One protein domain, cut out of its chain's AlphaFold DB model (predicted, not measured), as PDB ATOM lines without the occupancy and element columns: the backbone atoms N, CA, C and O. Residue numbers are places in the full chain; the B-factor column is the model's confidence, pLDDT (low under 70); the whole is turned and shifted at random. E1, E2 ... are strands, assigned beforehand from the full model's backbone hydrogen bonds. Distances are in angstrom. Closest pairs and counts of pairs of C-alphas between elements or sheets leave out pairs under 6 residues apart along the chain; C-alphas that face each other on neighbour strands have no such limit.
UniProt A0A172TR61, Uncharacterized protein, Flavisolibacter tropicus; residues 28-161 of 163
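Overview. This is residues 28 to 161 of the 163 residues of an uncharacterized protein of Flavisolibacter tropicus (UniProt A0A172TR61). A long, narrow, strongly twisted body is built of two sheets that are only partly face to face: the long bent strands E4, E5 and E9 run along its length in a branched sheet, and the smaller sheet E1, E2, E8 packs on them with E2 and E8. At one end the short pair E3 and E7 continues the smaller sheet beside E6, and at the other end lie the turn between E4 and E5 and the long link from E8 to E9. The printed part has 134 residues with no named helix and ten named strands, E1 to E10 in order along the chain; the class is all strand, and the neighbour strands are antiparallel. The whole is only just loose, close to compact, with a radius of gyration of the C-alphas of 17.2 A, and only just elongated, with spans of 55 by 28 by 20 A.

Arrangement. The largest sheet is branched at E4, residues 67 to 84, which has three neighbours. E5, residues 87 to 100, and E6, residues 104 to 107, lie on one side of E4, beside its residues 72 to 84 and 67 to 70; E9, residues 134 to 150, lies on the other side, beside residues 69 to 84. E4 and E5 form a hairpin at 164 degrees between directions, with N 76 and O 97 at 2.9 A, within hydrogen-bond range. E6 stands at 150 degrees to E4, with N 70 and O 104 at 2.8 A. E9 stands at 157 degrees to E4, with N 73 and O 147 at 2.8 A. E10, residues 153 to 156, is an edge strand and forms a hairpin with E9 at 111 degrees, with N 150 and O 153 at 2.8 A. In the second sheet E2, residues 46 to 54, is the inner strand. It forms a hairpin with E1, residues 35 to 43, at 159 degrees between directions, with N 39 and O 50 at 2.9 A; E2 and its other neighbour E8, residues 118 to 122, are antiparallel at 152 degrees, with N 51 and O 120 at 3.0 A. E2 and E9 have 11 pairs of C-alphas within 8 A, the closest those of Thr 47 and Gln 137, 4.5 A apart. E5 and E8 have 6 such pairs, the closest those of Ser 100 and Ala 120 at 5.5 A. E1 and E9 are near each other, with 14 pairs of C-alphas within 10 A, while E1 and E4 are apart. E2 runs on into E3, residues 56 to 59, at 44 degrees, and E7, residues 113 to 115, runs on into E8 at 45 degrees. E3 and E7 are antiparallel at 163 degrees, with N 58 and O 113 at 2.8 A. The closest C-alphas of E6 and E7 are those of Ala 107 and Val 113, 6.3 A apart.

Along the chain. E4, the longest strand, measures 44.6 A from C-alpha 67 at (37.022, -51.686, -20.132) to C-alpha 84 at (26.934, -27.268, -56.088), and bends by 79 degrees at residue 79. E9 measures 35.8 A and bends by 92 degrees at residue 142; E5 measures 29.7 A and bends by 85 degrees at residue 96. E1 measures 24.2 A from C-alpha 35 at (26.775, -59.027, -37.817) and bends by 53 degrees at residue 40; E2 measures 24.7 A and E8 13.7 A. The short strands E3, E6, E7 and E10 measure 9.7, 9.9, 6.5 and 9.9 A, and E10 ends with C-alpha 156 at (39.972, -58.521, -38.814).

Size, cuts and confidence. The C-alphas of Lys 64 and Gln 87, the two farthest apart, are separated by 56.0 A. The printed part runs from residue 28 to 161 without a cut. The link from E8 to E9, of 11 residues, is long; that from E3 to E4 is short and the others are tight. The mean pLDDT of the printed part is 88.7, and it is under 70 at residues 29 to 32 and 127 to 131.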
ATOM      1  N   PRO A  28      37.166 -63.138 -32.724       72.06
ATOM      2  CA  PRO A  28      35.726 -63.344 -32.628       72.06
ATOM      3  C   PRO A  28      35.447 -64.613 -31.809       72.06
ATOM      4  O   PRO A  28      36.100 -65.635 -32.007       72.06
ATOM      5  N   GLY A  29      34.545 -64.527 -30.833       60.22
ATOM      6  CA  GLY A  29      34.200 -65.635 -29.940       60.22
ATOM      7  C   GLY A  29      33.426 -66.736 -30.653       60.22
ATOM      8  O   GLY A  29      33.751 -67.909 -30.498       60.22
ATOM      9  N   HIS A  30      32.455 -66.337 -31.474       69.75
ATOM     10  CA  HIS A  30      31.716 -67.200 -32.385       69.75
ATOM     11  C   HIS A  30      31.535 -66.464 -33.709       69.75
ATOM     12  O   HIS A  30      31.029 -65.343 -33.742       69.75
ATOM     13  N   GLU A  31      31.998 -67.083 -34.792       60.28
ATOM     14  CA  GLU A  31      31.967 -66.503 -36.137       60.28
ATOM     15  C   GLU A  31      30.527 -66.228 -36.610       60.28
ATOM     16  O   GLU A  31      30.270 -65.211 -37.248       60.28
ATOM     17  N   ASP A  32      29.569 -67.056 -36.189       58.53
ATOM     18  CA  ASP A  32      28.171 -66.995 -36.636       58.53
ATOM     19  C   ASP A  32      27.352 -65.839 -36.022       58.53
ATOM     20  O   ASP A  32      26.226 -65.585 -36.447       58.53
ATOM     21  N   GLU A  33      27.889 -65.129 -35.023       71.56
ATOM     22  CA  GLU A  33      27.168 -64.066 -34.301       71.56
ATOM     23  C   GLU A  33      27.617 -62.650 -34.687       71.56
ATOM     24  O   GLU A  33      26.946 -61.669 -34.354       71.56
ATOM     25  N   VAL A  34      28.736 -62.517 -35.409       82.75
ATOM     26  CA  VAL A  34      29.228 -61.213 -35.865       82.75
ATOM     27  C   VAL A  34      28.366 -60.724 -37.022       82.75
ATOM     28  O   VAL A  34      28.401 -61.271 -38.121       82.75
ATOM     29  N   VAL A  35      27.629 -59.638 -36.798       87.00
ATOM     30  CA  VAL A  35      26.775 -59.027 -37.817       87.00
ATOM     31  C   VAL A  35      27.456 -57.776 -38.363       87.00
ATOM     32  O   VAL A  35      27.574 -56.765 -37.666       87.00
ATOM     33  N   ILE A  36      27.887 -57.828 -39.628       91.44
ATOM     34  CA  ILE A  36      28.363 -56.653 -40.366       91.44
ATOM     35  C   ILE A  36      27.320 -56.253 -41.407       91.44
ATOM     36  O   ILE A  36      27.094 -56.964 -42.381       91.44
ATOM     37  N   THR A  37      26.705 -55.085 -41.229       91.94
ATOM     38  CA  THR A  37      25.700 -54.553 -42.164       91.94
ATOM     39  C   THR A  37      26.180 -53.254 -42.780       91.94
ATOM     40  O   THR A  37      26.629 -52.366 -42.053       91.94
ATOM     41  N   GLY A  38      26.040 -53.117 -44.097       92.62
ATOM     42  CA  GLY A  38      26.371 -51.904 -44.840       92.62
ATOM     43  C   GLY A  38      25.186 -51.379 -45.644       92.62
ATOM     44  O   GLY A  38      24.343 -52.152 -46.089       92.62
ATOM     45  N   GLY A  39      25.120 -50.065 -45.847       94.56
ATOM     46  CA  GLY A  39      24.083 -49.459 -46.676       94.56
ATOM     47  C   GLY A  39      24.297 -47.976 -46.952       94.56
ATOM     48  O   GLY A  39      24.989 -47.268 -46.215       94.56
ATOM     49  N   TYR A  40      23.673 -47.501 -48.028       95.56
ATOM     50  CA  TYR A  40      23.651 -46.082 -48.363       95.56
ATOM     51  C   TYR A  40      22.630 -45.329 -47.510       95.56
ATOM     52  O   TYR A  40      21.521 -45.807 -47.273       95.56
ATOM     53  N   GLN A  41      22.996 -44.125 -47.079       95.31
ATOM     54  CA  GLN A  41      22.116 -43.203 -46.369       95.31
ATOM     55  C   GLN A  41      22.209 -41.813 -46.985       95.31
ATOM     56  O   GLN A  41      23.305 -41.346 -47.294       95.31
ATOM     57  N   THR A  42      21.068 -41.133 -47.114       92.44
ATOM     58  CA  THR A  42      21.004 -39.767 -47.642       92.44
ATOM     59  C   THR A  42      20.476 -38.806 -46.582       92.44
ATOM     60  O   THR A  42      19.349 -38.949 -46.116       92.44
ATOM     61  N   VAL A  43      21.275 -37.801 -46.217       88.88
ATOM     62  CA  VAL A  43      20.912 -36.772 -45.229       88.88
ATOM     63  C   VAL A  43      21.311 -35.399 -45.760       88.88
ATOM     64  O   VAL A  43      22.454 -35.184 -46.160       88.88
ATOM     65  N   GLY A  44      20.364 -34.457 -45.794       86.00
ATOM     66  CA  GLY A  44      20.632 -33.087 -46.251       86.00
ATOM     67  C   GLY A  44      21.205 -33.019 -47.674       86.00
ATOM     68  O   GLY A  44      22.125 -32.248 -47.927       86.00
ATOM     69  N   GLY A  45      20.730 -33.888 -48.574       85.56
ATOM     70  CA  GLY A  45      21.198 -33.983 -49.963       85.56
ATOM     71  C   GLY A  45      22.564 -34.651 -50.151       85.56
ATOM     72  O   GLY A  45      23.012 -34.789 -51.288       85.56
ATOM     73  N   ASN A  46      23.219 -35.084 -49.071       89.75
ATOM     74  CA  ASN A  46      24.460 -35.845 -49.130       89.75
ATOM     75  C   ASN A  46      24.172 -37.339 -49.018       89.75
ATOM     76  O   ASN A  46      23.401 -37.730 -48.149       89.75
ATOM     77  N   THR A  47      24.807 -38.158 -49.853       93.56
ATOM     78  CA  THR A  47      24.743 -39.621 -49.771       93.56
ATOM     79  C   THR A  47      26.061 -40.172 -49.252       93.56
ATOM     80  O   THR A  47      27.127 -39.870 -49.790       93.56
ATOM     81  N   PHE A  48      25.970 -40.999 -48.221       94.19
ATOM     82  CA  PHE A  48      27.082 -41.644 -47.538       94.19
ATOM     83  C   PHE A  48      26.877 -43.153 -47.540       94.19
ATOM     84  O   PHE A  48      25.749 -43.622 -47.686       94.19
ATOM     85  N   PHE A  49      27.946 -43.911 -47.319       95.19
ATOM     86  CA  PHE A  49      27.837 -45.337 -47.025       95.19
ATOM     87  C   PHE A  49      28.185 -45.570 -45.561       95.19
ATOM     88  O   PHE A  49      29.245 -45.145 -45.100       95.19
ATOM     89  N   VAL A  50      27.287 -46.215 -44.828       96.19
ATOM     90  CA  VAL A  50      27.464 -46.548 -43.416       96.19
ATOM     91  C   VAL A  50      27.633 -48.049 -43.312       96.19
ATOM     92  O   VAL A  50      26.862 -48.794 -43.911       96.19
ATOM     93  N   LEU A  51      28.623 -48.487 -42.543       96.00
ATOM     94  CA  LEU A  51      28.786 -49.892 -42.195       96.00
ATOM     95  C   LEU A  51      28.955 -50.023 -40.690       96.00
ATOM     96  O   LEU A  51      29.705 -49.273 -40.061       96.00
ATOM     97  N   CYS A  52      28.192 -50.952 -40.130       95.44
ATOM     98  CA  CYS A  52      28.047 -51.169 -38.704       95.44
ATOM     99  C   CYS A  52      28.465 -52.589 -38.345       95.44
ATOM    100  O   CYS A  52      28.111 -53.538 -39.042       95.44
ATOM    101  N   CYS A  53      29.184 -52.710 -37.234       94.12
ATOM    102  CA  CYS A  53      29.444 -53.961 -36.546       94.12
ATOM    103  C   CYS A  53      28.485 -54.081 -35.359       94.12
ATOM    104  O   CYS A  53      28.408 -53.173 -34.521       94.12
ATOM    105  N   GLN A  54      27.742 -55.181 -35.320       91.44
ATOM    106  CA  GLN A  54      26.715 -55.475 -34.331       91.44
ATOM    107  C   GLN A  54      26.884 -56.900 -33.811       91.44
ATOM    108  O   GLN A  54      27.359 -57.785 -34.519       91.44
ATOM    109  N   ASN A  55      26.486 -57.101 -32.558       89.25
ATOM    110  CA  ASN A  55      26.502 -58.382 -31.849       89.25
ATOM    111  C   ASN A  55      27.838 -59.150 -31.892       89.25
ATOM    112  O   ASN A  55      27.866 -60.356 -31.681       89.25
ATOM    113  N   ALA A  56      28.966 -58.466 -32.096       90.44
ATOM    114  CA  ALA A  56      30.261 -59.131 -32.146       90.44
ATOM    115  C   ALA A  56      30.776 -59.400 -30.728       90.44
ATOM    116  O   ALA A  56      31.202 -58.480 -30.021       90.44
ATOM    117  N   LEU A  57      30.752 -60.667 -30.315       91.19
ATOM    118  CA  LEU A  57      31.443 -61.121 -29.116       91.19
ATOM    119  C   LEU A  57      32.924 -61.314 -29.435       91.19
ATOM    120  O   LEU A  57      33.288 -62.129 -30.277       91.19
ATOM    121  N   ILE A  58      33.788 -60.592 -28.735       90.50
ATOM    122  CA  ILE A  58      35.236 -60.682 -28.874       90.50
ATOM    123  C   ILE A  58      35.826 -61.263 -27.597       90.50
ATOM    124  O   ILE A  58      35.538 -60.784 -26.501       90.50
ATOM    125  N   THR A  59      36.664 -62.284 -27.741       89.56
ATOM    126  CA  THR A  59      37.258 -63.034 -26.626       89.56
ATOM    127  C   THR A  59      38.779 -62.867 -26.601       89.56
ATOM    128  O   THR A  59      39.380 -62.318 -27.529       89.56
ATOM    129  N   GLY A  60      39.423 -63.319 -25.521       85.31
ATOM    130  CA  GLY A  60      40.881 -63.214 -25.365       85.31
ATOM    131  C   GLY A  60      41.352 -61.826 -24.919       85.31
ATOM    132  O   GLY A  60      42.536 -61.497 -25.027       85.31
ATOM    133  N   ILE A  61      40.433 -61.001 -24.409       87.88
ATOM    134  CA  ILE A  61      40.771 -59.766 -23.708       87.88
ATOM    135  C   ILE A  61      41.259 -60.135 -22.306       87.88
ATOM    136  O   ILE A  61      40.743 -61.047 -21.663       87.88
ATOM    137  N   SER A  62      42.270 -59.423 -21.808       86.44
ATOM    138  CA  SER A  62      42.762 -59.638 -20.445       86.44
ATOM    139  C   SER A  62      41.625 -59.462 -19.438       86.44
ATOM    140  O   SER A  62      41.039 -58.384 -19.355       86.44
ATOM    141  N   SER A  63      41.375 -60.480 -18.613       83.69
ATOM    142  CA  SER A  63      40.378 -60.437 -17.532       83.69
ATOM    143  C   SER A  63      40.701 -59.423 -16.428       83.69
ATOM    144  O   SER A  63      39.866 -59.164 -15.568       83.69
ATOM    145  N   LYS A  64      41.905 -58.833 -16.450       87.75
ATOM    146  CA  LYS A  64      42.297 -57.729 -15.560       87.75
ATOM    147  C   LYS A  64      41.776 -56.368 -16.030       87.75
ATOM    148  O   LYS A  64      41.820 -55.415 -15.259       87.75
ATOM    149  N   LEU A  65      41.357 -56.252 -17.290       88.56
ATOM    150  CA  LEU A  65      40.747 -55.033 -17.811       88.56
ATOM    151  C   LEU A  65      39.264 -55.026 -17.449       88.56
ATOM    152  O   LEU A  65      38.594 -56.046 -17.567       88.56
ATOM    153  N   THR A  66      38.760 -53.867 -17.041       93.50
ATOM    154  CA  THR A  66      37.322 -53.624 -16.834       93.50
ATOM    155  C   THR A  66      36.673 -52.998 -18.063       93.50
ATOM    156  O   THR A  66      35.468 -53.129 -18.264       93.50
ATOM    157  N   THR A  67      37.471 -52.337 -18.904       94.94
ATOM    158  CA  THR A  67      37.022 -51.686 -20.132       94.94
ATOM    159  C   THR A  67      38.090 -51.722 -21.219       94.94
ATOM    160  O   THR A  67      39.280 -51.806 -20.910       94.94
ATOM    161  N   VAL A  68      37.675 -51.560 -22.474       94.62
ATOM    162  CA  VAL A  68      38.557 -51.394 -23.632       94.62
ATOM    163  C   VAL A  68      38.035 -50.283 -24.545       94.62
ATOM    164  O   VAL A  68      36.825 -50.116 -24.680       94.62
ATOM    165  N   ASP A  69      38.935 -49.540 -25.186       95.75
ATOM    166  CA  ASP A  69      38.547 -48.607 -26.248       95.75
ATOM    167  C   ASP A  69      38.289 -49.395 -27.528       95.75
ATOM    168  O   ASP A  69      39.153 -50.151 -27.963       95.75
ATOM    169  N   ALA A  70      37.144 -49.189 -28.161       95.88
ATOM    170  CA  ALA A  70      36.778 -49.822 -29.415       95.88
ATOM    171  C   ALA A  70      36.554 -48.782 -30.512       95.88
ATOM    172  O   ALA A  70      35.929 -47.742 -30.292       95.88
ATOM    173  N   GLN A  71      37.038 -49.085 -31.711       96.44
ATOM    174  CA  GLN A  71      36.733 -48.343 -32.932       96.44
ATOM    175  C   GLN A  71      36.586 -49.317 -34.105       96.44
ATOM    176  O   GLN A  71      37.379 -50.249 -34.245       96.44
ATOM    177  N   LEU A  72      35.586 -49.095 -34.953       97.25
ATOM    178  CA  LEU A  72      35.453 -49.792 -36.226       97.25
ATOM    179  C   LEU A  72      36.228 -49.002 -37.272       97.25
ATOM    180  O   LEU A  72      36.003 -47.806 -37.435       97.25
ATOM    181  N   ILE A  73      37.133 -49.661 -37.977       96.69
ATOM    182  CA  ILE A  73      37.935 -49.095 -39.053       96.69
ATOM    183  C   ILE A  73      37.547 -49.812 -40.337       96.69
ATOM    184  O   ILE A  73      37.517 -51.039 -40.395       96.69
ATOM    185  N   ILE A  74      37.266 -49.037 -41.374       96.50
ATOM    186  CA  ILE A  74      36.882 -49.549 -42.681       96.50
ATOM    187  C   ILE A  74      37.842 -48.977 -43.698       96.50
ATOM    188  O   ILE A  74      38.005 -47.759 -43.773       96.50
ATOM    189  N   THR A  75      38.417 -49.850 -44.513       96.00
ATOM    190  CA  THR A  75      39.092 -49.463 -45.747       96.00
ATOM    191  C   THR A  75      38.246 -49.925 -46.921       96.00
ATOM    192  O   THR A  75      37.869 -51.093 -47.010       96.00
ATOM    193  N   ALA A  76      37.939 -49.004 -47.821       94.94
ATOM    194  CA  ALA A  76      37.093 -49.254 -48.974       94.94
ATOM    195  C   ALA A  76      37.569 -48.454 -50.180       94.94
ATOM    196  O   ALA A  76      38.250 -47.444 -50.038       94.94
ATOM    197  N   THR A  77      37.153 -48.880 -51.362       94.75
ATOM    198  CA  THR A  77      37.261 -48.104 -52.591       94.75
ATOM    199  C   THR A  77      35.885 -47.543 -52.907       94.75
ATOM    200  O   THR A  77      34.907 -48.281 -52.850       94.75
ATOM    201  N   ALA A  78      35.776 -46.253 -53.205       93.88
ATOM    202  CA  ALA A  78      34.495 -45.634 -53.517       93.88
ATOM    203  C   ALA A  78      34.640 -44.509 -54.539       93.88
ATOM    204  O   ALA A  78      35.690 -43.869 -54.654       93.88
ATOM    205  N   ASN A  79      33.550 -44.232 -55.241       93.75
ATOM    206  CA  ASN A  79      33.403 -43.017 -56.022       93.75
ATOM    207  C   ASN A  79      32.808 -41.920 -55.141       93.75
ATOM    208  O   ASN A  79      31.954 -42.180 -54.293       93.75
ATOM    209  N   SER A  80      33.228 -40.681 -55.378       92.06
ATOM    210  CA  SER A  80      32.601 -39.496 -54.799       92.06
ATOM    211  C   SER A  80      32.249 -38.518 -55.907       92.06
ATOM    212  O   SER A  80      33.110 -38.128 -56.693       92.06
ATOM    213  N   GLU A  81      31.011 -38.052 -55.917       91.88
ATOM    214  CA  GLU A  81      30.554 -36.968 -56.777       91.88
ATOM    215  C   GLU A  81      30.193 -35.752 -55.926       91.88
ATOM    216  O   GLU A  81      29.561 -35.883 -54.880       91.88
ATOM    217  N   CYS A  82      30.643 -34.573 -56.336       90.56
ATOM    218  CA  CYS A  82      30.376 -33.312 -55.663       90.56
ATOM    219  C   CYS A  82      29.397 -32.492 -56.487       90.56
ATOM    220  O   CYS A  82      29.596 -32.315 -57.691       90.56
ATOM    221  N   PHE A  83      28.412 -31.914 -55.810       90.06
ATOM    222  CA  PHE A  83      27.414 -31.041 -56.403       90.06
ATOM    223  C   PHE A  83      27.483 -29.653 -55.775       90.06
ATOM    224  O   PHE A  83      27.779 -29.522 -54.588       90.06
ATOM    225  N   ASN A  84      27.172 -28.627 -56.563       89.88
ATOM    226  CA  ASN A  84      26.934 -27.268 -56.088       89.88
ATOM    227  C   ASN A  84      25.644 -26.741 -56.731       89.88
ATOM    228  O   ASN A  84      25.545 -26.687 -57.955       89.88
ATOM    229  N   GLY A  85      24.631 -26.421 -55.924       86.62
ATOM    230  CA  GLY A  85      23.318 -26.006 -56.435       86.62
ATOM    231  C   GLY A  85      22.618 -27.089 -57.268       86.62
ATOM    232  O   GLY A  85      21.902 -26.774 -58.212       86.62
ATOM    233  N   GLY A  86      22.866 -28.369 -56.960       84.62
ATOM    234  CA  GLY A  86      22.311 -29.518 -57.687       84.62
ATOM    235  C   GLY A  86      23.038 -29.878 -58.988       84.62
ATOM    236  O   GLY A  86      22.719 -30.898 -59.591       84.62
ATOM    237  N   GLN A  87      24.036 -29.098 -59.411       87.94
ATOM    238  CA  GLN A  87      24.860 -29.411 -60.579       87.94
ATOM    239  C   GLN A  87      26.113 -30.175 -60.167       87.94
ATOM    240  O   GLN A  87      26.793 -29.769 -59.224       87.94
ATOM    241  N   SER A  88      26.432 -31.256 -60.882       90.25
ATOM    242  CA  SER A  88      27.693 -31.978 -60.693       90.25
ATOM    243  C   SER A  88      28.865 -31.088 -61.099       90.25
ATOM    244  O   SER A  88      28.880 -30.519 -62.191       90.25
ATOM    245  N   VAL A  89      29.838 -30.941 -60.204       90.19
ATOM    246  CA  VAL A  89      31.021 -30.087 -60.411       90.19
ATOM    247  C   VAL A  89      32.331 -30.859 -60.344       90.19
ATOM    248  O   VAL A  89      33.356 -30.372 -60.818       90.19
ATOM    249  N   LYS A  90      32.333 -32.052 -59.738       88.69
ATOM    250  CA  LYS A  90      33.525 -32.896 -59.655       88.69
ATOM    251  C   LYS A  90      33.143 -34.347 -59.417       88.69
ATOM    252  O   LYS A  90      32.481 -34.643 -58.430       88.69
ATOM    253  N   SER A  91      33.660 -35.241 -60.250       88.00
ATOM    254  CA  SER A  91      33.638 -36.679 -59.992       88.00
ATOM    255  C   SER A  91      35.038 -37.162 -59.631       88.00
ATOM    256  O   SER A  91      36.036 -36.726 -60.210       88.00
ATOM    257  N   ILE A  92      35.111 -38.016 -58.621       87.75
ATOM    258  CA  ILE A  92      36.342 -38.568 -58.076       87.75
ATOM    259  C   ILE A  92      36.183 -40.092 -58.041       87.75
ATOM    260  O   ILE A  92      35.609 -40.624 -57.086       87.75
ATOM    261  N   PRO A  93      36.629 -40.799 -59.089       89.25
ATOM    262  CA  PRO A  93      36.443 -42.238 -59.189       89.25
ATOM    263  C   PRO A  93      37.469 -43.018 -58.355       89.25
ATOM    264  O   PRO A  93      38.639 -42.640 -58.285       89.25
ATOM    265  N   GLY A  94      37.031 -44.141 -57.783       85.50
ATOM    266  CA  GLY A  94      37.880 -45.237 -57.313       85.50
ATOM    267  C   GLY A  94      38.869 -44.888 -56.203       85.50
ATOM    268  O   GLY A  94      39.969 -45.432 -56.184       85.50
ATOM    269  N   GLN A  95      38.528 -43.978 -55.292       85.25
ATOM    270  CA  GLN A  95      39.436 -43.624 -54.205       85.25
ATOM    271  C   GLN A  95      39.412 -44.661 -53.096       85.25
ATOM    272  O   GLN A  95      38.349 -44.993 -52.578       85.25
ATOM    273  N   THR A  96      40.600 -45.103 -52.680       92.12
ATOM    274  CA  THR A  96      40.765 -45.810 -51.413       92.12
ATOM    275  C   THR A  96      40.572 -44.827 -50.264       92.12
ATOM    276  O   THR A  96      41.281 -43.826 -50.153       92.12
ATOM    277  N   ILE A  97      39.612 -45.124 -49.400       91.75
ATOM    278  CA  ILE A  97      39.241 -44.331 -48.240       91.75
ATOM    279  C   ILE A  97      39.343 -45.239 -47.017       91.75
ATOM    280  O   ILE A  97      38.768 -46.326 -46.995       91.75
ATOM    281  N   THR A  98      40.048 -44.765 -45.990       94.94
ATOM    282  CA  THR A  98      40.016 -45.369 -44.658       94.94
ATOM    283  C   THR A  98      39.271 -44.441 -43.714       94.94
ATOM    284  O   THR A  98      39.673 -43.293 -43.530       94.94
ATOM    285  N   VAL A  99      38.192 -44.939 -43.117       95.12
ATOM    286  CA  VAL A  99      37.400 -44.224 -42.110       95.12
ATOM    287  C   VAL A  99      37.361 -45.014 -40.815       95.12
ATOM    288  O   VAL A  99      37.413 -46.241 -40.823       95.12
ATOM    289  N   SER A 100      37.251 -44.304 -39.700       95.81
ATOM    290  CA  SER A 100      37.043 -44.900 -38.387       95.81
ATOM    291  C   SER A 100      35.765 -44.363 -37.761       95.81
ATOM    292  O   SER A 100      35.432 -43.188 -37.930       95.81
ATOM    293  N   SER A 101      35.075 -45.199 -36.995       96.19
ATOM    294  CA  SER A 101      34.035 -44.742 -36.081       96.19
ATOM    295  C   SER A 101      34.633 -43.809 -35.024       96.19
ATOM    296  O   SER A 101      35.852 -43.741 -34.830       96.19
ATOM    297  N   GLY A 102      33.766 -43.138 -34.265       94.19
ATOM    298  CA  GLY A 102      34.173 -42.615 -32.964       94.19
ATOM    299  C   GLY A 102      34.690 -43.745 -32.067       94.19
ATOM    300  O   GLY A 102      34.273 -44.900 -32.211       94.19
ATOM    301  N   LYS A 103      35.601 -43.410 -31.149       94.69
ATOM    302  CA  LYS A 103      36.032 -44.336 -30.098       94.69
ATOM    303  C   LYS A 103      34.935 -44.459 -29.049       94.69
ATOM    304  O   LYS A 103      34.403 -43.446 -28.600       94.69
ATOM    305  N   VAL A 104      34.637 -45.685 -28.648       95.56
ATOM    306  CA  VAL A 104      33.699 -45.988 -27.563       95.56
ATOM    307  C   VAL A 104      34.382 -46.868 -26.529       95.56
ATOM    308  O   VAL A 104      35.190 -47.720 -26.882       95.56
ATOM    309  N   GLN A 105      34.059 -46.680 -25.256       96.38
ATOM    310  CA  GLN A 105      34.574 -47.528 -24.189       96.38
ATOM    311  C   GLN A 105      33.594 -48.682 -23.959       96.38
ATOM    312  O   GLN A 105      32.428 -48.455 -23.643       96.38
ATOM    313  N   LEU A 106      34.054 -49.917 -24.141       94.50
ATOM    314  CA  LEU A 106      33.249 -51.123 -23.958       94.50
ATOM    315  C   LEU A 106      33.644 -51.833 -22.670       94.50
ATOM    316  O   LEU A 106      34.827 -51.927 -22.347       94.50
ATOM    317  N   ALA A 107      32.654 -52.349 -21.944       94.69
ATOM    318  CA  ALA A 107      32.890 -53.131 -20.740       94.69
ATOM    319  C   ALA A 107      33.507 -54.494 -21.084       94.69
ATOM    320  O   ALA A 107      33.088 -55.164 -22.030       94.69
ATOM    321  N   VAL A 108      34.479 -54.910 -20.278       93.62
ATOM    322  CA  VAL A 108      35.089 -56.237 -20.346       93.62
ATOM    323  C   VAL A 108      34.470 -57.095 -19.251       93.62
ATOM    324  O   VAL A 108      34.537 -56.754 -18.073       93.62
ATOM    325  N   THR A 109      33.881 -58.225 -19.632       91.88
ATOM    326  CA  THR A 109      33.295 -59.195 -18.701       91.88
ATOM    327  C   THR A 109      33.947 -60.548 -18.929       91.88
ATOM    328  O   THR A 109      33.855 -61.100 -20.020       91.88
ATOM    329  N   ASN A 110      34.629 -61.085 -17.913       89.50
ATOM    330  CA  ASN A 110      35.314 -62.385 -17.980       89.50
ATOM    331  C   ASN A 110      36.283 -62.530 -19.172       89.50
ATOM    332  O   ASN A 110      36.409 -63.604 -19.748       89.50
ATOM    333  N   GLY A 111      36.970 -61.444 -19.548       88.06
ATOM    334  CA  GLY A 111      37.888 -61.431 -20.696       88.06
ATOM    335  C   GLY A 111      37.206 -61.356 -22.067       88.06
ATOM    336  O   GLY A 111      37.862 -61.545 -23.093       88.06
ATOM    337  N   ASN A 112      35.909 -61.040 -22.085       90.88
ATOM    338  CA  ASN A 112      35.112 -60.872 -23.292       90.88
ATOM    339  C   ASN A 112      34.566 -59.448 -23.405       90.88
ATOM    340  O   ASN A 112      34.346 -58.771 -22.400       90.88
ATOM    341  N   VAL A 113      34.305 -59.021 -24.635       92.31
ATOM    342  CA  VAL A 113      33.687 -57.738 -24.975       92.31
ATOM    343  C   VAL A 113      32.573 -57.988 -25.976       92.31
ATOM    344  O   VAL A 113      32.790 -58.674 -26.968       92.31
ATOM    345  N   LEU A 114      31.397 -57.417 -25.734       92.56
ATOM    346  CA  LEU A 114      30.287 -57.438 -26.681       92.56
ATOM    347  C   LEU A 114      30.190 -56.083 -27.385       92.56
ATOM    348  O   LEU A 114      29.967 -55.057 -26.740       92.56
ATOM    349  N   VAL A 115      30.328 -56.077 -28.708       92.44
ATOM    350  CA  VAL A 115      30.120 -54.890 -29.544       92.44
ATOM    351  C   VAL A 115      28.688 -54.902 -30.061       92.44
ATOM    352  O   VAL A 115      28.350 -55.717 -30.911       92.44
ATOM    353  N   GLN A 116      27.834 -54.009 -29.556       88.44
ATOM    354  CA  GLN A 116      26.414 -54.001 -29.937       88.44
ATOM    355  C   GLN A 116      26.100 -53.128 -31.151       88.44
ATOM    356  O   GLN A 116      25.223 -53.484 -31.930       88.44
ATOM    357  N   ASN A 117      26.784 -51.995 -31.323       91.06
ATOM    358  CA  ASN A 117      26.548 -51.113 -32.463       91.06
ATOM    359  C   ASN A 117      27.691 -50.108 -32.636       91.06
ATOM    360  O   ASN A 117      27.727 -49.073 -31.969       91.06
ATOM    361  N   LEU A 118      28.631 -50.411 -33.527       95.31
ATOM    362  CA  LEU A 118      29.728 -49.511 -33.859       95.31
ATOM    363  C   LEU A 118      29.746 -49.273 -35.362       95.31
ATOM    364  O   LEU A 118      29.978 -50.203 -36.125       95.31
ATOM    365  N   CYS A 119      29.486 -48.036 -35.777       96.31
ATOM    366  CA  CYS A 119      29.330 -47.683 -37.183       96.31
ATOM    367  C   CYS A 119      30.405 -46.698 -37.628       96.31
ATOM    368  O   CYS A 119      30.704 -45.727 -36.930       96.31
ATOM    369  N   ALA A 120      30.946 -46.926 -38.818       96.19
ATOM    370  CA  ALA A 120      31.812 -45.982 -39.501       96.19
ATOM    371  C   ALA A 120      31.169 -45.569 -40.831       96.19
ATOM    372  O   ALA A 120      30.459 -46.345 -41.475       96.19
ATOM    373  N   GLN A 121      31.385 -44.311 -41.207       95.00
ATOM    374  CA  GLN A 121      30.724 -43.678 -42.342       95.00
ATOM    375  C   GLN A 121      31.762 -43.238 -43.369       95.00
ATOM    376  O   GLN A 121      32.658 -42.456 -43.061       95.00
ATOM    377  N   ILE A 122      31.608 -43.714 -44.602       93.25
ATOM    378  CA  ILE A 122      32.367 -43.250 -45.761       93.25
ATOM    379  C   ILE A 122      31.648 -42.025 -46.322       93.25
ATOM    380  O   ILE A 122      30.487 -42.099 -46.737       93.25
ATOM    381  N   THR A 123      32.348 -40.893 -46.336       88.88
ATOM    382  CA  THR A 123      31.837 -39.612 -46.836       88.88
ATOM    383  C   THR A 123      32.590 -39.145 -48.068       88.88
ATOM    384  O   THR A 123      33.795 -39.369 -48.183       88.88
ATOM    385  N   GLY A 124      31.906 -38.419 -48.954       79.31
ATOM    386  CA  GLY A 124      32.554 -37.776 -50.089       79.31
ATOM    387  C   GLY A 124      33.498 -36.658 -49.640       79.31
ATOM    388  O   GLY A 124      33.149 -35.832 -48.799       79.31
ATOM    389  N   GLY A 125      34.701 -36.602 -50.215       73.31
ATOM    390  CA  GLY A 125      35.750 -35.625 -49.880       73.31
ATOM    391  C   GLY A 125      35.513 -34.210 -50.429       73.31
ATOM    392  O   GLY A 125      36.472 -33.492 -50.731       73.31
ATOM    393  N   CYS A 126      34.257 -33.807 -50.619       73.81
ATOM    394  CA  CYS A 126      33.897 -32.523 -51.211       73.81
ATOM    395  C   CYS A 126      34.162 -31.392 -50.207       73.81
ATOM    396  O   CYS A 126      33.341 -31.091 -49.344       73.81
ATOM    397  N   LYS A 127      35.338 -30.758 -50.293       62.78
ATOM    398  CA  LYS A 127      35.668 -29.585 -49.472       62.78
ATOM    399  C   LYS A 127      34.832 -28.387 -49.924       62.78
ATOM    400  O   LYS A 127      35.074 -27.844 -51.001       62.78
ATOM    401  N   SER A 128      33.896 -27.941 -49.088       59.56
ATOM    402  CA  SER A 128      33.273 -26.627 -49.258       59.56
ATOM    403  C   SER A 128      34.318 -25.539 -48.962       59.56
ATOM    404  O   SER A 128      35.068 -25.628 -47.989       59.56
ATOM    405  N   LYS A 129      34.381 -24.497 -49.798       55.19
ATOM    406  CA  LYS A 129      35.028 -23.219 -49.446       55.19
ATOM    407  C   LYS A 129      34.010 -22.243 -48.825       55.19
ATOM    408  O   LYS A 129      34.036 -21.059 -49.130       55.19
ATOM    409  N   GLY A 130      33.082 -22.741 -48.000       52.81
ATOM    410  CA  GLY A 130      32.150 -21.904 -47.231       52.81
ATOM    411  C   GLY A 130      30.891 -21.420 -47.965       52.81
ATOM    412  O   GLY A 130      30.282 -20.456 -47.518       52.81
ATOM    413  N   GLY A 131      30.484 -22.058 -49.068       57.78
ATOM    414  CA  GLY A 131      29.227 -21.741 -49.765       57.78
ATOM    415  C   GLY A 131      28.066 -22.652 -49.352       57.78
ATOM    416  O   GLY A 131      28.275 -23.837 -49.087       57.78
ATOM    417  N   SER A 132      26.841 -22.124 -49.331       70.56
ATOM    418  CA  SER A 132      25.615 -22.932 -49.311       70.56
ATOM    419  C   SER A 132      25.450 -23.694 -50.639       70.56
ATOM    420  O   SER A 132      25.970 -23.272 -51.668       70.56
ATOM    421  N   GLY A 133      24.755 -24.838 -50.620       76.50
ATOM    422  CA  GLY A 133      24.424 -25.604 -51.833       76.50
ATOM    423  C   GLY A 133      25.394 -26.729 -52.217       76.50
ATOM    424  O   GLY A 133      25.142 -27.402 -53.216       76.50
ATOM    425  N   TRP A 134      26.455 -26.967 -51.438       86.69
ATOM    426  CA  TRP A 134      27.360 -28.100 -51.652       86.69
ATOM    427  C   TRP A 134      26.793 -29.400 -51.085       86.69
ATOM    428  O   TRP A 134      26.484 -29.476 -49.896       86.69
ATOM    429  N   THR A 135      26.728 -30.436 -51.915       89.25
ATOM    430  CA  THR A 135      26.439 -31.804 -51.474       89.25
ATOM    431  C   THR A 135      27.409 -32.799 -52.102       89.25
ATOM    432  O   THR A 135      28.137 -32.486 -53.045       89.25
ATOM    433  N   SER A 136      27.462 -33.999 -51.538       90.62
ATOM    434  CA  SER A 136      28.311 -35.093 -51.994       90.62
ATOM    435  C   SER A 136      27.508 -36.376 -52.139       90.62
ATOM    436  O   SER A 136      26.588 -36.625 -51.366       90.62
ATOM    437  N   GLN A 137      27.850 -37.204 -53.115       93.19
ATOM    438  CA  GLN A 137      27.296 -38.542 -53.260       93.19
ATOM    439  C   GLN A 137      28.427 -39.556 -53.317       93.19
ATOM    440  O   GLN A 137      29.279 -39.501 -54.201       93.19
ATOM    441  N   VAL A 138      28.431 -40.475 -52.356       94.38
ATOM    442  CA  VAL A 138      29.280 -41.663 -52.376       94.38
ATOM    443  C   VAL A 138      28.558 -42.767 -53.140       94.38
ATOM    444  O   VAL A 138      27.386 -43.030 -52.883       94.38
ATOM    445  N   SER A 139      29.250 -43.432 -54.061       94.19
ATOM    446  CA  SER A 139      28.706 -44.539 -54.856       94.19
ATOM    447  C   SER A 139      29.776 -45.592 -55.145       94.19
ATOM    448  O   SER A 139      30.958 -45.368 -54.887       94.19
ATOM    449  N   ASN A 140      29.357 -46.759 -55.650       93.38
ATOM    450  CA  ASN A 140      30.237 -47.878 -56.012       93.38
ATOM    451  C   ASN A 140      31.230 -48.243 -54.898       93.38
ATOM    452  O   ASN A 140      32.439 -48.298 -55.119       93.38
ATOM    453  N   VAL A 141      30.711 -48.421 -53.681       94.06
ATOM    454  CA  VAL A 141      31.539 -48.746 -52.520       94.06
ATOM    455  C   VAL A 141      31.907 -50.219 -52.577       94.06
ATOM    456  O   VAL A 141      31.037 -51.082 -52.569       94.06
ATOM    457  N   LEU A 142      33.205 -50.491 -52.598       94.06
ATOM    458  CA  LEU A 142      33.783 -51.816 -52.457       94.06
ATOM    459  C   LEU A 142      34.567 -51.859 -51.150       94.06
ATOM    460  O   LEU A 142      35.623 -51.237 -51.033       94.06
ATOM    461  N   ILE A 143      34.061 -52.594 -50.164       94.81
ATOM    462  CA  ILE A 143      34.761 -52.778 -48.892       94.81
ATOM    463  C   ILE A 143      35.968 -53.690 -49.115       94.81
ATOM    464  O   ILE A 143      35.829 -54.828 -49.555       94.81
ATOM    465  N   ASN A 144      37.164 -53.175 -48.828       93.94
ATOM    466  CA  ASN A 144      38.416 -53.917 -48.958       93.94
ATOM    467  C   ASN A 144      38.815 -54.583 -47.641       93.94
ATOM    468  O   ASN A 144      39.428 -55.646 -47.656       93.94
ATOM    469  N   ARG A 145      38.526 -53.925 -46.511       95.75
ATOM    470  CA  ARG A 145      38.890 -54.405 -45.179       95.75
ATOM    471  C   ARG A 145      37.973 -53.825 -44.109       95.75
ATOM    472  O   ARG A 145      37.699 -52.624 -44.118       95.75
ATOM    473  N   VAL A 146      37.574 -54.660 -43.156       95.75
ATOM    474  CA  VAL A 146      36.833 -54.270 -41.951       95.75
ATOM    475  C   VAL A 146      37.638 -54.706 -40.737       95.75
ATOM    476  O   VAL A 146      38.000 -55.872 -40.619       95.75
ATOM    477  N   VAL A 147      37.939 -53.779 -39.834       95.88
ATOM    478  CA  VAL A 147      38.733 -54.042 -38.631       95.88
ATOM    479  C   VAL A 147      38.027 -53.475 -37.418       95.88
ATOM    480  O   VAL A 147      37.689 -52.296 -37.383       95.88
ATOM    481  N   LEU A 148      37.880 -54.285 -36.379       95.56
ATOM    482  CA  LEU A 148      37.556 -53.801 -35.048       95.56
ATOM    483  C   LEU A 148      38.857 -53.644 -34.258       95.56
ATOM    484  O   LEU A 148      39.519 -54.631 -33.950       95.56
ATOM    485  N   SER A 149      39.229 -52.410 -33.927       95.00
ATOM    486  CA  SER A 149      40.412 -52.138 -33.110       95.00
ATOM    487  C   SER A 149      40.012 -51.981 -31.648       95.00
ATOM    488  O   SER A 149      39.207 -51.109 -31.316       95.00
ATOM    489  N   LEU A 150      40.575 -52.827 -30.785       93.56
ATOM    490  CA  LEU A 150      40.354 -52.858 -29.341       93.56
ATOM    491  C   LEU A 150      41.641 -52.454 -28.614       93.56
ATOM    492  O   LEU A 150      42.594 -53.230 -28.536       93.56
ATOM    493  N   SER A 151      41.700 -51.215 -28.120       89.25
ATOM    494  CA  SER A 151      42.879 -50.593 -27.496       89.25
ATOM    495  C   SER A 151      44.167 -50.800 -28.309       89.25
ATOM    496  O   SER A 151      45.224 -51.123 -27.768       89.25
ATOM    497  N   GLY A 152      44.064 -50.624 -29.631       84.75
ATOM    498  CA  GLY A 152      45.178 -50.744 -30.576       84.75
ATOM    499  C   GLY A 152      45.490 -52.170 -31.030       84.75
ATOM    500  O   GLY A 152      46.468 -52.373 -31.746       84.75
ATOM    501  N   LYS A 153      44.688 -53.162 -30.628       89.06
ATOM    502  CA  LYS A 153      44.751 -54.516 -31.177       89.06
ATOM    503  C   LYS A 153      43.642 -54.716 -32.196       89.06
ATOM    504  O   LYS A 153      42.465 -54.611 -31.864       89.06
ATOM    505  N   ASP A 154      44.040 -55.040 -33.412       92.88
ATOM    506  CA  ASP A 154      43.126 -55.170 -34.536       92.88
ATOM    507  C   ASP A 154      42.584 -56.596 -34.647       92.88
ATOM    508  O   ASP A 154      43.342 -57.567 -34.684       92.88
ATOM    509  N   VAL A 155      41.260 -56.704 -34.734       91.50
ATOM    510  CA  VAL A 155      40.528 -57.918 -35.092       91.50
ATOM    511  C   VAL A 155      40.004 -57.727 -36.506       91.50
ATOM    512  O   VAL A 155      39.224 -56.807 -36.761       91.50
ATOM    513  N   ASP A 156      40.456 -58.565 -37.436       92.44
ATOM    514  CA  ASP A 156      39.972 -58.521 -38.814       92.44
ATOM    515  C   ASP A 156      38.575 -59.140 -38.887       92.44
ATOM    516  O   ASP A 156      38.373 -60.276 -38.459       92.44
ATOM    517  N   LEU A 157      37.619 -58.368 -39.397       91.88
ATOM    518  CA  LEU A 157      36.227 -58.766 -39.563       91.88
ATOM    519  C   LEU A 157      35.806 -58.814 -41.040       91.88
ATOM    520  O   LEU A 157      34.620 -58.901 -41.344       91.88
ATOM    521  N   THR A 158      36.755 -58.734 -41.975       90.88
ATOM    522  CA  THR A 158      36.455 -58.606 -43.409       90.88
ATOM    523  C   THR A 158      35.665 -59.799 -43.945       90.88
ATOM    524  O   THR A 158      34.766 -59.615 -44.758       90.88
ATOM    525  N   SER A 159      35.948 -61.013 -43.462       87.88
ATOM    526  CA  SER A 159      35.245 -62.237 -43.872       87.88
ATOM    527  C   SER A 159      33.774 -62.287 -43.450       87.88
ATOM    528  O   SER A 159      33.027 -63.064 -44.033       87.88
ATOM    529  N   PHE A 160      33.358 -61.470 -42.476       84.75
ATOM    530  CA  PHE A 160      31.967 -61.386 -42.002       84.75
ATOM    531  C   PHE A 160      31.123 -60.397 -42.806       84.75
ATOM    532  O   PHE A 160      29.930 -60.245 -42.552       84.75
ATOM    533  N   PHE A 161      31.735 -59.687 -43.754       82.56
ATOM    534  CA  PHE A 161      31.026 -58.799 -44.652       82.56
ATOM    535  C   PHE A 161      30.852 -59.466 -46.015       82.56
ATOM    536  O   PHE A 161      31.819 -59.704 -46.741       82.56
TER     537      PHE A 161